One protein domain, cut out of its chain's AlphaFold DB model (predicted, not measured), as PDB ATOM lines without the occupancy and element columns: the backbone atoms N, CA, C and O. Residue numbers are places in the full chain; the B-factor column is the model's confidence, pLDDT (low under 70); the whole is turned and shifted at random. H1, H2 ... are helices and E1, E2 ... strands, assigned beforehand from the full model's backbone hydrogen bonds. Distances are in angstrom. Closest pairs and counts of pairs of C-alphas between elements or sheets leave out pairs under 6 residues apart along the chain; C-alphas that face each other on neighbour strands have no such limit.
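AT A GLANCE: This is residues 109 to 197 of the 211 residues of an uncharacterized protein of bacterium ADurb.Bin374 (UniProt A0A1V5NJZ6). A long, strongly twisted sheet of three antiparallel strands, E1, E2 and E3, makes the longest axis, and a small separate hairpin, E4 and E5, sits near the end of it where E1 begins. The remainder is largely loop: the short helix H1 grazes the sheet, and the long link after H1 folds back to the edge strand E1, where residues 182 to 183 pair with residues 115 to 116. The printed part has 89 residues, with five named strands and one named helix in the order E1 E2 E3 H1 E4 E5; the sheets run E1 - E2 - E3 and E4 - E5, both antiparallel. The class is mostly strand, though under half of the residues, 40, are in named elements. The whole is compact, with a radius of gyration of the C-alphas of 13.8 A, yet elongated, spanning 42 by 26 by 20 A.

HOW THE PARTS SIT: E1, residues 113 to 122, and E2, residues 130 to 139, form a hairpin, antiparallel at 161 degrees between directions; N 115 and O 137 are 2.9 A apart, within hydrogen-bond range. E2 and E3, residues 146 to 153, form a second hairpin at 156 degrees, with N 136 and O 148 at 2.8 A. E1, E2 and E3 are a meander, each strand the antiparallel neighbour of the one before, and E1 and E3 are its edge strands. H1, residues 162 to 165, is on this sheet but only grazes it; the closest C-alphas of E3 and H1 are those of Cys 152 and Phe 162, 5.9 A apart. H1 is too short for any O i to N i+4 pair, and its one O i to N i+3 pair is within range. Residues 182 to 183 also pair, antiparallel, with residues 175 to 176. E4, residues 187 to 190, and E5, residues 193 to 196, form a hairpin at 141 degrees, with N 188 and O 195 at 2.9 A. The closest C-alphas of E1 and E4 are those of Gln 113 and His 187, 6.4 A apart, while E5 is apart from E1.

IN THESE COORDINATES: E1 begins at C-alpha 113 (150.005, 178.923, 108.598) and is 28.2 A long. E2 is 27.5 A long and E3 22.3 A, ending at C-alpha 153 (153.785, 199.258, 103.242). H1, E4 and E5 have four residues each, and E5 ends at C-alpha 196 (148.210, 179.681, 118.202).

THE WHOLE: The two C-alphas farthest apart, those of Gly 127 and Gly 142, are 43.9 A from each other. The printed part has no cut. The link from H1 to E4, 21 residues, is long, and that from E4 to E5 is tight. Mean pLDDT of the printed part is 87.0; residues 125 to 128 are under 70.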
ATOM      1  N   THR A 109     138.141 176.906 112.623       90.69
ATOM      2  CA  THR A 109     138.719 175.830 113.444       90.69
ATOM      3  C   THR A 109     139.846 175.052 112.766       90.69
ATOM      4  O   THR A 109     140.563 174.312 113.438       90.69
ATOM      5  N   GLN A 110     140.019 175.182 111.449       93.25
ATOM      6  CA  GLN A 110     141.037 174.434 110.719       93.25
ATOM      7  C   GLN A 110     142.436 175.034 110.973       93.25
ATOM      8  O   GLN A 110     142.621 176.239 110.782       93.25
ATOM      9  N   PRO A 111     143.436 174.231 111.373       93.00
ATOM     10  CA  PRO A 111     144.808 174.709 111.514       93.00
ATOM     11  C   PRO A 111     145.377 175.219 110.184       93.00
ATOM     12  O   PRO A 111     145.144 174.610 109.137       93.00
ATOM     13  N   ARG A 112     146.118 176.329 110.221       93.19
ATOM     14  CA  ARG A 112     146.783 176.932 109.057       93.19
ATOM     15  C   ARG A 112     148.032 177.714 109.462       93.19
ATOM     16  O   ARG A 112     148.203 178.061 110.632       93.19
ATOM     17  N   GLN A 113     148.872 178.012 108.483       93.31
ATOM     18  CA  GLN A 113     150.005 178.923 108.598       93.31
ATOM     19  C   GLN A 113     150.005 179.887 107.414       93.31
ATOM     20  O   GLN A 113     149.460 179.593 106.348       93.31
ATOM     21  N   LEU A 114     150.626 181.041 107.619       93.00
ATOM     22  CA  LEU A 114     150.997 181.958 106.559       93.00
ATOM     23  C   LEU A 114     152.504 181.953 106.400       93.00
ATOM     24  O   LEU A 114     153.215 181.998 107.398       93.00
ATOM     25  N   GLU A 115     152.966 181.966 105.159       94.25
ATOM     26  CA  GLU A 115     154.355 182.230 104.813       94.25
ATOM     27  C   GLU A 115     154.412 183.434 103.871       94.25
ATOM     28  O   GLU A 115     153.762 183.447 102.826       94.25
ATOM     29  N   THR A 116     155.167 184.462 104.251       92.88
ATOM     30  CA  THR A 116     155.386 185.656 103.427       92.88
ATOM     31  C   THR A 116     156.787 185.633 102.836       92.88
ATOM     32  O   THR A 116     157.776 185.686 103.575       92.88
ATOM     33  N   CYS A 117     156.875 185.624 101.511       92.75
ATOM     34  CA  CYS A 117     158.116 185.747 100.750       92.75
ATOM     35  C   CYS A 117     158.162 187.148 100.130       92.75
ATOM     36  O   CYS A 117     157.926 187.311  98.934       92.75
ATOM     37  N   PHE A 118     158.364 188.170 100.964       92.31
ATOM     38  CA  PHE A 118     158.382 189.559 100.512       92.31
ATOM     39  C   PHE A 118     159.796 190.061 100.257       92.31
ATOM     40  O   PHE A 118     160.735 189.747 100.987       92.31
ATOM     41  N   HIS A 119     159.909 190.903  99.240       90.88
ATOM     42  CA  HIS A 119     161.108 191.645  98.904       90.88
ATOM     43  C   HIS A 119     160.826 193.133  99.069       90.88
ATOM     44  O   HIS A 119     159.739 193.611  98.732       90.88
ATOM     45  N   ARG A 120     161.804 193.844  99.627       90.56
ATOM     46  CA  ARG A 120     161.753 195.291  99.810       90.56
ATOM     47  C   ARG A 120     162.101 195.973  98.489       90.56
ATOM     48  O   ARG A 120     163.147 195.688  97.909       90.56
ATOM     49  N   GLU A 121     161.245 196.873  98.040       88.69
ATOM     50  CA  GLU A 121     161.382 197.653  96.813       88.69
ATOM     51  C   GLU A 121     161.278 199.152  97.137       88.69
ATOM     52  O   GLU A 121     160.709 199.545  98.158       88.69
ATOM     53  N   PHE A 122     161.876 199.994  96.293       85.31
ATOM     54  CA  PHE A 122     161.871 201.452  96.447       85.31
ATOM     55  C   PHE A 122     160.704 202.058  95.663       85.31
ATOM     56  O   PHE A 122     160.454 201.657  94.525       85.31
ATOM     57  N   TYR A 123     160.004 203.036  96.238       79.69
ATOM     58  CA  TYR A 123     159.008 203.794  95.480       79.69
ATOM     59  C   TYR A 123     159.703 204.867  94.640       79.69
ATOM     60  O   TYR A 123     160.195 205.851  95.178       79.69
ATOM     61  N   GLU A 124     159.686 204.729  93.316       75.94
ATOM     62  CA  GLU A 124     160.305 205.730  92.432       75.94
ATOM     63  C   GLU A 124     159.567 207.084  92.445       75.94
ATOM     64  O   GLU A 124     160.206 208.129  92.356       75.94
ATOM     65  N   ASP A 125     158.241 207.072  92.634       69.19
ATOM     66  CA  ASP A 125     157.371 208.242  92.413       69.19
ATOM     67  C   ASP A 125     156.519 208.656  93.627       69.19
ATOM     68  O   ASP A 125     155.709 209.585  93.550       69.19
ATOM     69  N   SER A 126     156.645 207.963  94.759       59.03
ATOM     70  CA  SER A 126     155.832 208.229  95.949       59.03
ATOM     71  C   SER A 126     156.699 208.861  97.035       59.03
ATOM     72  O   SER A 126     157.827 208.440  97.234       59.03
ATOM     73  N   GLY A 127     156.185 209.839  97.786       63.94
ATOM     74  CA  GLY A 127     156.900 210.427  98.933       63.94
ATOM     75  C   GLY A 127     157.119 209.476 100.126       63.94
ATOM     76  O   GLY A 127     157.352 209.951 101.233       63.94
ATOM     77  N   LYS A 128     156.963 208.161  99.926       68.81
ATOM     78  CA  LYS A 128     157.357 207.087 100.844       68.81
ATOM     79  C   LYS A 128     158.631 206.451 100.305       68.81
ATOM     80  O   LYS A 128     158.724 206.257  99.103       68.81
ATOM     81  N   ASP A 129     159.540 206.039 101.177       74.94
ATOM     82  CA  ASP A 129     160.837 205.540 100.719       74.94
ATOM     83  C   ASP A 129     160.768 204.089 100.194       74.94
ATOM     84  O   ASP A 129     161.361 203.781  99.165       74.94
ATOM     85  N   TYR A 130     160.003 203.187 100.827       85.62
ATOM     86  CA  TYR A 130     159.994 201.763 100.451       85.62
ATOM     87  C   TYR A 130     158.631 201.074 100.616       85.62
ATOM     88  O   TYR A 130     157.770 201.512 101.384       85.62
ATOM     89  N   TYR A 131     158.460 199.952  99.914       89.12
ATOM     90  CA  TYR A 131     157.373 198.989 100.103       89.12
ATOM     91  C   TYR A 131     157.871 197.552 100.032       89.12
ATOM     92  O   TYR A 131     158.988 197.272  99.610       89.12
ATOM     93  N   TYR A 132     157.005 196.625 100.420       90.75
ATOM     94  CA  TYR A 132     157.245 195.197 100.327       90.75
ATOM     95  C   TYR A 132     156.267 194.565  99.344       90.75
ATOM     96  O   TYR A 132     155.054 194.764  99.438       90.75
ATOM     97  N   THR A 133     156.773 193.767  98.410       92.06
ATOM     98  CA  THR A 133     155.951 192.971  97.492       92.06
ATOM     99  C   THR A 133     156.458 191.542  97.430       92.06
ATOM    100  O   THR A 133     157.649 191.274  97.558       92.06
ATOM    101  N   GLY A 134     155.552 190.607  97.188       92.50
ATOM    102  CA  GLY A 134     155.908 189.222  96.929       92.50
ATOM    103  C   GLY A 134     154.722 188.299  97.113       92.50
ATOM    104  O   GLY A 134     153.567 188.724  97.016       92.50
ATOM    105  N   ASP A 135     155.019 187.037  97.384       93.50
ATOM    106  CA  ASP A 135     153.997 186.012  97.534       93.50
ATOM    107  C   ASP A 135     153.635 185.819  99.006       93.50
ATOM    108  O   ASP A 135     154.490 185.602  99.866       93.50
ATOM    109  N   LEU A 136     152.335 185.854  99.279       94.44
ATOM    110  CA  LEU A 136     151.747 185.286 100.477       94.44
ATOM    111  C   LEU A 136     151.295 183.866 100.160       94.44
ATOM    112  O   LEU A 136     150.474 183.651  99.264       94.44
ATOM    113  N   ARG A 137     151.766 182.907 100.946       94.69
ATOM    114  CA  ARG A 137     151.335 181.516 100.875       94.69
ATOM    115  C   ARG A 137     150.518 181.138 102.091       94.69
ATOM    116  O   ARG A 137     150.869 181.451 103.226       94.69
ATOM    117  N   ILE A 138     149.414 180.453 101.833       94.38
ATOM    118  CA  ILE A 138     148.525 179.896 102.840       94.38
ATOM    119  C   ILE A 138     148.794 178.399 102.880       94.38
ATOM    120  O   ILE A 138     148.494 177.681 101.920       94.38
ATOM    121  N   LEU A 139     149.364 177.948 103.990       93.75
ATOM    122  CA  LEU A 139     149.729 176.560 104.220       93.75
ATOM    123  C   LEU A 139     148.655 175.929 105.102       93.75
ATOM    124  O   LEU A 139     148.395 176.381 106.220       93.75
ATOM    125  N   VAL A 140     147.997 174.892 104.593       93.31
ATOM    126  CA  VAL A 140     146.963 174.157 105.327       93.31
ATOM    127  C   VAL A 140     147.380 172.691 105.380       93.31
ATOM    128  O   VAL A 140     147.554 172.091 104.318       93.31
ATOM    129  N   PRO A 141     147.515 172.080 106.573       89.19
ATOM    130  CA  PRO A 141     147.936 170.689 106.684       89.19
ATOM    131  C   PRO A 141     147.080 169.754 105.819       89.19
ATOM    132  O   PRO A 141     145.849 169.772 105.887       89.19
ATOM    133  N   GLY A 142     147.743 168.942 104.991       86.38
ATOM    134  CA  GLY A 142     147.093 167.977 104.098       86.38
ATOM    135  C   GLY A 142     146.455 168.570 102.835       86.38
ATOM    136  O   GLY A 142     145.719 167.860 102.149       86.38
ATOM    137  N   ARG A 143     146.704 169.844 102.510       89.12
ATOM    138  CA  ARG A 143     146.249 170.492 101.268       89.12
ATOM    139  C   ARG A 143     147.430 171.103 100.507       89.12
ATOM    140  O   ARG A 143     148.432 171.429 101.135       89.12
ATOM    141  N   PRO A 144     147.320 171.261  99.175       88.50
ATOM    142  CA  PRO A 144     148.308 172.014  98.417       88.50
ATOM    143  C   PRO A 144     148.312 173.485  98.839       88.50
ATOM    144  O   PRO A 144     147.260 174.054  99.148       88.50
ATOM    145  N   ASP A 145     149.494 174.088  98.799       89.50
ATOM    146  CA  ASP A 145     149.696 175.490  99.136       89.50
ATOM    147  C   ASP A 145     148.919 176.404  98.185       89.50
ATOM    148  O   ASP A 145     148.860 176.188  96.970       89.50
ATOM    149  N   ALA A 146     148.358 177.472  98.741       92.31
ATOM    150  CA  ALA A 146     147.684 178.514  97.982       92.31
ATOM    151  C   ALA A 146     148.505 179.802  98.029       92.31
ATOM    152  O   ALA A 146     148.787 180.306  99.111       92.31
ATOM    153  N   ALA A 147     148.860 180.349  96.865       93.12
ATOM    154  CA  ALA A 147     149.658 181.569  96.760       93.12
ATOM    155  C   ALA A 147     148.838 182.738  96.198       93.12
ATOM    156  O   ALA A 147     148.131 182.590  95.195       93.12
ATOM    157  N   ILE A 148     148.980 183.904  96.823       94.00
ATOM    158  CA  ILE A 148     148.415 185.182  96.389       94.00
ATOM    159  C   ILE A 148     149.506 186.249  96.454       94.00
ATOM    160  O   ILE A 148     150.235 186.332  97.442       94.00
ATOM    161  N   ARG A 149     149.623 187.074  95.412       92.44
ATOM    162  CA  ARG A 149     150.572 188.185  95.438       92.44
ATOM    163  C   ARG A 149     150.040 189.279  96.356       92.44
ATOM    164  O   ARG A 149     148.861 189.636  96.290       92.44
ATOM    165  N   ALA A 150     150.906 189.810  97.203       91.44
ATOM    166  CA  ALA A 150     150.572 190.871  98.134       91.44
ATOM    167  C   ALA A 150     151.592 192.003  98.046       91.44
ATOM    168  O   ALA A 150     152.782 191.781  97.814       91.44
ATOM    169  N   THR A 151     151.103 193.215  98.282       89.56
ATOM    170  CA  THR A 151     151.924 194.408  98.475       89.56
ATOM    171  C   THR A 151     151.551 195.019  99.817       89.56
ATOM    172  O   THR A 151     150.369 195.106 100.161       89.56
ATOM    173  N   CYS A 152     152.554 195.401 100.592       88.75
ATOM    174  CA  CYS A 152     152.401 195.979 101.917       88.75
ATOM    175  C   CYS A 152     153.356 197.158 102.091       88.75
ATOM    176  O   CYS A 152     154.396 197.235 101.437       88.75
ATOM    177  N   ASP A 153     152.954 198.101 102.937       88.81
ATOM    178  CA  ASP A 153     153.785 199.258 103.242       88.81
ATOM    179  C   ASP A 153     154.860 198.857 104.257       88.81
ATOM    180  O   ASP A 153     154.670 197.936 105.057       88.81
ATOM    181  N   GLU A 154     155.988 199.557 104.221       88.00
ATOM    182  CA  GLU A 154     157.000 199.467 105.267       88.00
ATOM    183  C   GLU A 154     156.526 200.189 106.542       88.00
ATOM    184  O   GLU A 154     155.977 201.294 106.491       88.00
ATOM    185  N   GLN A 155     156.732 199.552 107.694       86.44
ATOM    186  CA  GLN A 155     156.537 200.143 109.014       86.44
ATOM    187  C   GLN A 155     157.774 200.944 109.464       86.44
ATOM    188  O   GLN A 155     158.861 200.771 108.917       86.44
ATOM    189  N   PRO A 156     157.656 201.809 110.493       84.56
ATOM    190  CA  PRO A 156     158.788 202.593 111.001       84.56
ATOM    191  C   PRO A 156     159.992 201.775 111.494       84.56
ATOM    192  O   PRO A 156     161.094 202.310 111.576       84.56
ATOM    193  N   ASP A 157     159.792 200.506 111.852       83.56
ATOM    194  CA  ASP A 157     160.843 199.560 112.246       83.56
ATOM    195  C   ASP A 157     161.497 198.840 111.048       83.56
ATOM    196  O   ASP A 157     162.425 198.055 111.237       83.56
ATOM    197  N   GLY A 158     161.055 199.138 109.822       83.62
ATOM    198  CA  GLY A 158     161.542 198.540 108.581       83.62
ATOM    199  C   GLY A 158     160.831 197.244 108.190       83.62
ATOM    200  O   GLY A 158     161.156 196.669 107.154       83.62
ATOM    201  N   GLU A 159     159.866 196.765 108.977       85.81
ATOM    202  CA  GLU A 159     159.162 195.507 108.721       85.81
ATOM    203  C   GLU A 159     157.915 195.712 107.837       85.81
ATOM    204  O   GLU A 159     157.331 196.799 107.806       85.81
ATOM    205  N   PRO A 160     157.459 194.689 107.088       87.94
ATOM    206  CA  PRO A 160     156.237 194.794 106.302       87.94
ATOM    207  C   PRO A 160     155.015 194.890 107.215       87.94
ATOM    208  O   PRO A 160     154.826 194.076 108.125       87.94
ATOM    209  N   ASP A 161     154.092 195.801 106.905       87.75
ATOM    210  CA  ASP A 161     152.910 196.021 107.739       87.75
ATOM    211  C   ASP A 161     151.851 194.908 107.714       87.75
ATOM    212  O   ASP A 161     150.827 194.959 108.407       87.75
ATOM    213  N   PHE A 162     152.141 193.864 106.947       89.06
ATOM    214  CA  PHE A 162     151.324 192.688 106.740       89.06
ATOM    215  C   PHE A 162     150.919 191.987 108.045       89.06
ATOM    216  O   PHE A 162     149.727 191.810 108.304       89.06
ATOM    217  N   PHE A 163     151.877 191.601 108.892       86.94
ATOM    218  CA  PHE A 163     151.581 190.782 110.075       86.94
ATOM    219  C   PHE A 163     150.698 191.528 111.083       86.94
ATOM    220  O   PHE A 163     149.704 190.984 111.570       86.94
ATOM    221  N   THR A 164     150.977 192.811 111.307       84.62
ATOM    222  CA  THR A 164     150.158 193.672 112.167       84.62
ATOM    223  C   THR A 164     148.751 193.864 111.602       84.62
ATOM    224  O   THR A 164     147.775 193.772 112.348       84.62
ATOM    225  N   LYS A 165     148.596 194.054 110.280       84.50
ATOM    226  CA  LYS A 165     147.273 194.138 109.627       84.50
ATOM    227  C   LYS A 165     146.444 192.869 109.821       84.50
ATOM    228  O   LYS A 165     145.217 192.953 109.947       84.50
ATOM    229  N   PHE A 166     147.098 191.714 109.855       84.25
ATOM    230  CA  PHE A 166     146.469 190.430 110.145       84.25
ATOM    231  C   PHE A 166     146.267 190.171 111.648       84.25
ATOM    232  O   PHE A 166     145.591 189.217 112.008       84.25
ATOM    233  N   GLY A 167     146.750 191.039 112.536       84.81
ATOM    234  CA  GLY A 167     146.559 190.895 113.979       84.81
ATOM    235  C   GLY A 167     147.527 189.914 114.639       84.81
ATOM    236  O   GLY A 167     147.258 189.466 115.752       84.81
ATOM    237  N   TYR A 168     148.641 189.583 113.983       86.44
ATOM    238  CA  TYR A 168     149.761 188.932 114.659       86.44
ATOM    239  C   TYR A 168     150.451 189.958 115.565       86.44
ATOM    240  O   TYR A 168     150.701 191.094 115.152       86.44
ATOM    241  N   GLY A 169     150.726 189.564 116.809       79.31
ATOM    242  CA  GLY A 169     151.457 190.397 117.760       79.31
ATOM    243  C   GLY A 169     152.901 190.618 117.310       79.31
ATOM    244  O   GLY A 169     153.471 189.776 116.615       79.31
ATOM    245  N   THR A 170     153.502 191.732 117.725       76.50
ATOM    246  CA  THR A 170     154.917 192.057 117.454       76.50
ATOM    247  C   THR A 170     155.894 191.062 118.088       76.50
ATOM    248  O   THR A 170     157.040 190.963 117.674       76.50
ATOM    249  N   ASP A 171     155.438 190.321 119.093       77.38
ATOM    250  CA  ASP A 171     156.141 189.253 119.802       77.38
ATOM    251  C   ASP A 171     155.974 187.870 119.148       77.38
ATOM    252  O   ASP A 171     156.547 186.887 119.620       77.38
ATOM    253  N   THR A 172     155.206 187.769 118.056       80.88
ATOM    254  CA  THR A 172     155.023 186.502 117.342       80.88
ATOM    255  C   THR A 172     156.354 186.057 116.740       80.88
ATOM    256  O   THR A 172     156.879 186.686 115.821       80.88
ATOM    257  N   VAL A 173     156.884 184.937 117.229       82.62
ATOM    258  CA  VAL A 173     158.103 184.336 116.684       82.62
ATOM    259  C   VAL A 173     157.789 183.735 115.316       82.62
ATOM    260  O   VAL A 173     157.070 182.741 115.213       82.62
ATOM    261  N   MET A 174     158.329 184.351 114.267       87.62
ATOM    262  CA  MET A 174     158.250 183.836 112.902       87.62
ATOM    263  C   MET A 174     159.444 182.924 112.637       87.62
ATOM    264  O   MET A 174     160.579 183.273 112.962       87.62
ATOM    265  N   LEU A 175     159.184 181.770 112.034       87.44
ATOM    266  CA  LEU A 175     160.215 180.822 111.619       87.44
ATOM    267  C   LEU A 175     160.458 180.944 110.117       87.44
ATOM    268  O   LEU A 175     159.638 181.507 109.394       87.44
ATOM    269  N   GLU A 176     161.574 180.411 109.639       90.62
ATOM    270  CA  GLU A 176     161.767 180.248 108.202       90.62
ATOM    271  C   GLU A 176     160.818 179.159 107.682       90.62
ATOM    272  O   GLU A 176     160.727 178.066 108.248       90.62
ATOM    273  N   GLY A 177     160.052 179.495 106.649       88.88
ATOM    274  CA  GLY A 177     159.119 178.587 106.001       88.88
ATOM    275  C   GLY A 177     159.764 177.750 104.893       88.88
ATOM    276  O   GLY A 177     160.925 177.950 104.529       88.88
ATOM    277  N   PRO A 178     159.013 176.798 104.316       88.25
ATOM    278  CA  PRO A 178     159.508 175.895 103.276       88.25
ATOM    279  C   PRO A 178     159.928 176.594 101.972       88.25
ATOM    280  O   PRO A 178     160.574 175.968 101.133       88.25
ATOM    281  N   GLN A 179     159.549 177.855 101.764       88.69
ATOM    282  CA  GLN A 179     159.910 178.662 100.598       88.69
ATOM    283  C   GLN A 179     160.949 179.743 100.940       88.69
ATOM    284  O   GLN A 179     161.175 180.647 100.134       88.69
ATOM    285  N   GLY A 180     161.572 179.668 102.122       88.62
ATOM    286  CA  GLY A 180     162.532 180.659 102.614       88.62
ATOM    287  C   GLY A 180     161.881 181.972 103.061       88.62
ATOM    288  O   GLY A 180     162.569 182.979 103.230       88.62
ATOM    289  N   GLY A 181     160.550 182.000 103.205       89.94
ATOM    290  CA  GLY A 181     159.809 183.155 103.703       89.94
ATOM    291  C   GLY A 181     159.694 183.176 105.226       89.94
ATOM    292  O   GLY A 181     160.086 182.241 105.922       89.94
ATOM    293  N   ARG A 182     159.092 184.242 105.762       91.38
ATOM    294  CA  ARG A 182     158.727 184.315 107.185       91.38
ATOM    295  C   ARG A 182     157.391 183.629 107.400       91.38
ATOM    296  O   ARG A 182     156.382 184.045 106.831       91.38
ATOM    297  N   MET A 183     157.388 182.592 108.224       92.31
ATOM    298  CA  MET A 183     156.248 181.726 108.466       92.31
ATOM    299  C   MET A 183     155.705 181.887 109.884       92.31
ATOM    300  O   MET A 183     156.445 181.852 110.868       92.31
ATOM    301  N   THR A 184     154.384 182.010 109.992       91.75
ATOM    302  CA  THR A 184     153.679 182.054 111.275       91.75
ATOM    303  C   THR A 184     153.646 180.670 111.930       91.75
ATOM    304  O   THR A 184     153.497 179.670 111.214       91.75
ATOM    305  N   PRO A 185     153.618 180.583 113.271       90.50
ATOM    306  CA  PRO A 185     153.272 179.343 113.957       90.50
ATOM    307  C   PRO A 185     151.896 178.819 113.523       90.50
ATOM    308  O   PRO A 185     151.036 179.580 113.060       90.50
ATOM    309  N   LEU A 186     151.678 177.514 113.682       91.75
ATOM    310  CA  LEU A 186     150.392 176.892 113.382       91.75
ATOM    311  C   LEU A 186     149.289 177.514 114.246       91.75
ATOM    312  O   LEU A 186     149.390 177.573 115.473       91.75
ATOM    313  N   HIS A 187     148.226 177.986 113.603       91.12
ATOM    314  CA  HIS A 187     147.147 178.685 114.289       91.12
ATOM    315  C   HIS A 187     145.773 178.375 113.692       91.12
ATOM    316  O   HIS A 187     145.626 177.896 112.566       91.12
ATOM    317  N   THR A 188     144.750 178.665 114.484       91.06
ATOM    318  CA  THR A 188     143.348 178.770 114.063       91.06
ATOM    319  C   THR A 188     142.923 180.236 114.080       91.06
ATOM    320  O   THR A 188     143.728 181.108 114.420       91.06
ATOM    321  N   TRP A 189     141.682 180.533 113.697       87.19
ATOM    322  CA  TRP A 189     141.170 181.900 113.709       87.19
ATOM    323  C   TRP A 189     140.021 182.061 114.700       87.19
ATOM    324  O   TRP A 189     139.004 181.378 114.602       87.19
ATOM    325  N   GLY A 190     140.198 182.968 115.659       80.62
ATOM    326  CA  GLY A 190     139.172 183.363 116.619       80.62
ATOM    327  C   GLY A 190     138.531 184.705 116.264       80.62
ATOM    328  O   GLY A 190     138.881 185.353 115.280       80.62
ATOM    329  N   ALA A 191     137.614 185.164 117.116       73.44
ATOM    330  CA  ALA A 191     136.892 186.425 116.916       73.44
ATOM    331  C   ALA A 191     137.804 187.671 116.888       73.44
ATOM    332  O   ALA A 191     137.455 188.680 116.280       73.44
ATOM    333  N   SER A 192     138.965 187.610 117.545       73.31
ATOM    334  CA  SER A 192     139.910 188.726 117.673       73.31
ATOM    335  C   SER A 192     141.177 188.584 116.825       73.31
ATOM    336  O   SER A 192     141.975 189.517 116.810       73.31
ATOM    337  N   GLY A 193     141.375 187.460 116.125       82.69
ATOM    338  CA  GLY A 193     142.593 187.202 115.351       82.69
ATOM    339  C   GLY A 193     143.126 185.768 115.481       82.69
ATOM    340  O   GLY A 193     142.357 184.856 115.808       82.69
ATOM    341  N   PRO A 194     144.425 185.549 115.207       86.19
ATOM    342  CA  PRO A 194     145.035 184.225 115.235       86.19
ATOM    343  C   PRO A 194     145.083 183.646 116.656       86.19
ATOM    344  O   PRO A 194     145.415 184.338 117.617       86.19
ATOM    345  N   VAL A 195     144.786 182.352 116.782       87.25
ATOM    346  CA  VAL A 195     144.901 181.580 118.028       87.25
ATOM    347  C   VAL A 195     145.912 180.462 117.804       87.25
ATOM    348  O   VAL A 195     145.631 179.499 117.084       87.25
ATOM    349  N   PHE A 196     147.100 180.612 118.387       87.94
ATOM    350  CA  PHE A 196     148.210 179.681 118.202       87.94
ATOM    351  C   PHE A 196     147.941 178.338 118.876       87.94
ATOM    352  O   PHE A 196     147.460 178.270 120.009       87.94
ATOM    353  N   ILE A 197     148.263 177.260 118.166       84.12
ATOM    354  CA  ILE A 197     148.157 175.901 118.686       84.12
ATOM    355  C   ILE A 197     149.498 175.572 119.332       84.12
ATOM    356  O   ILE A 197     150.519 175.561 118.652       84.12
TER     357      ILE A 197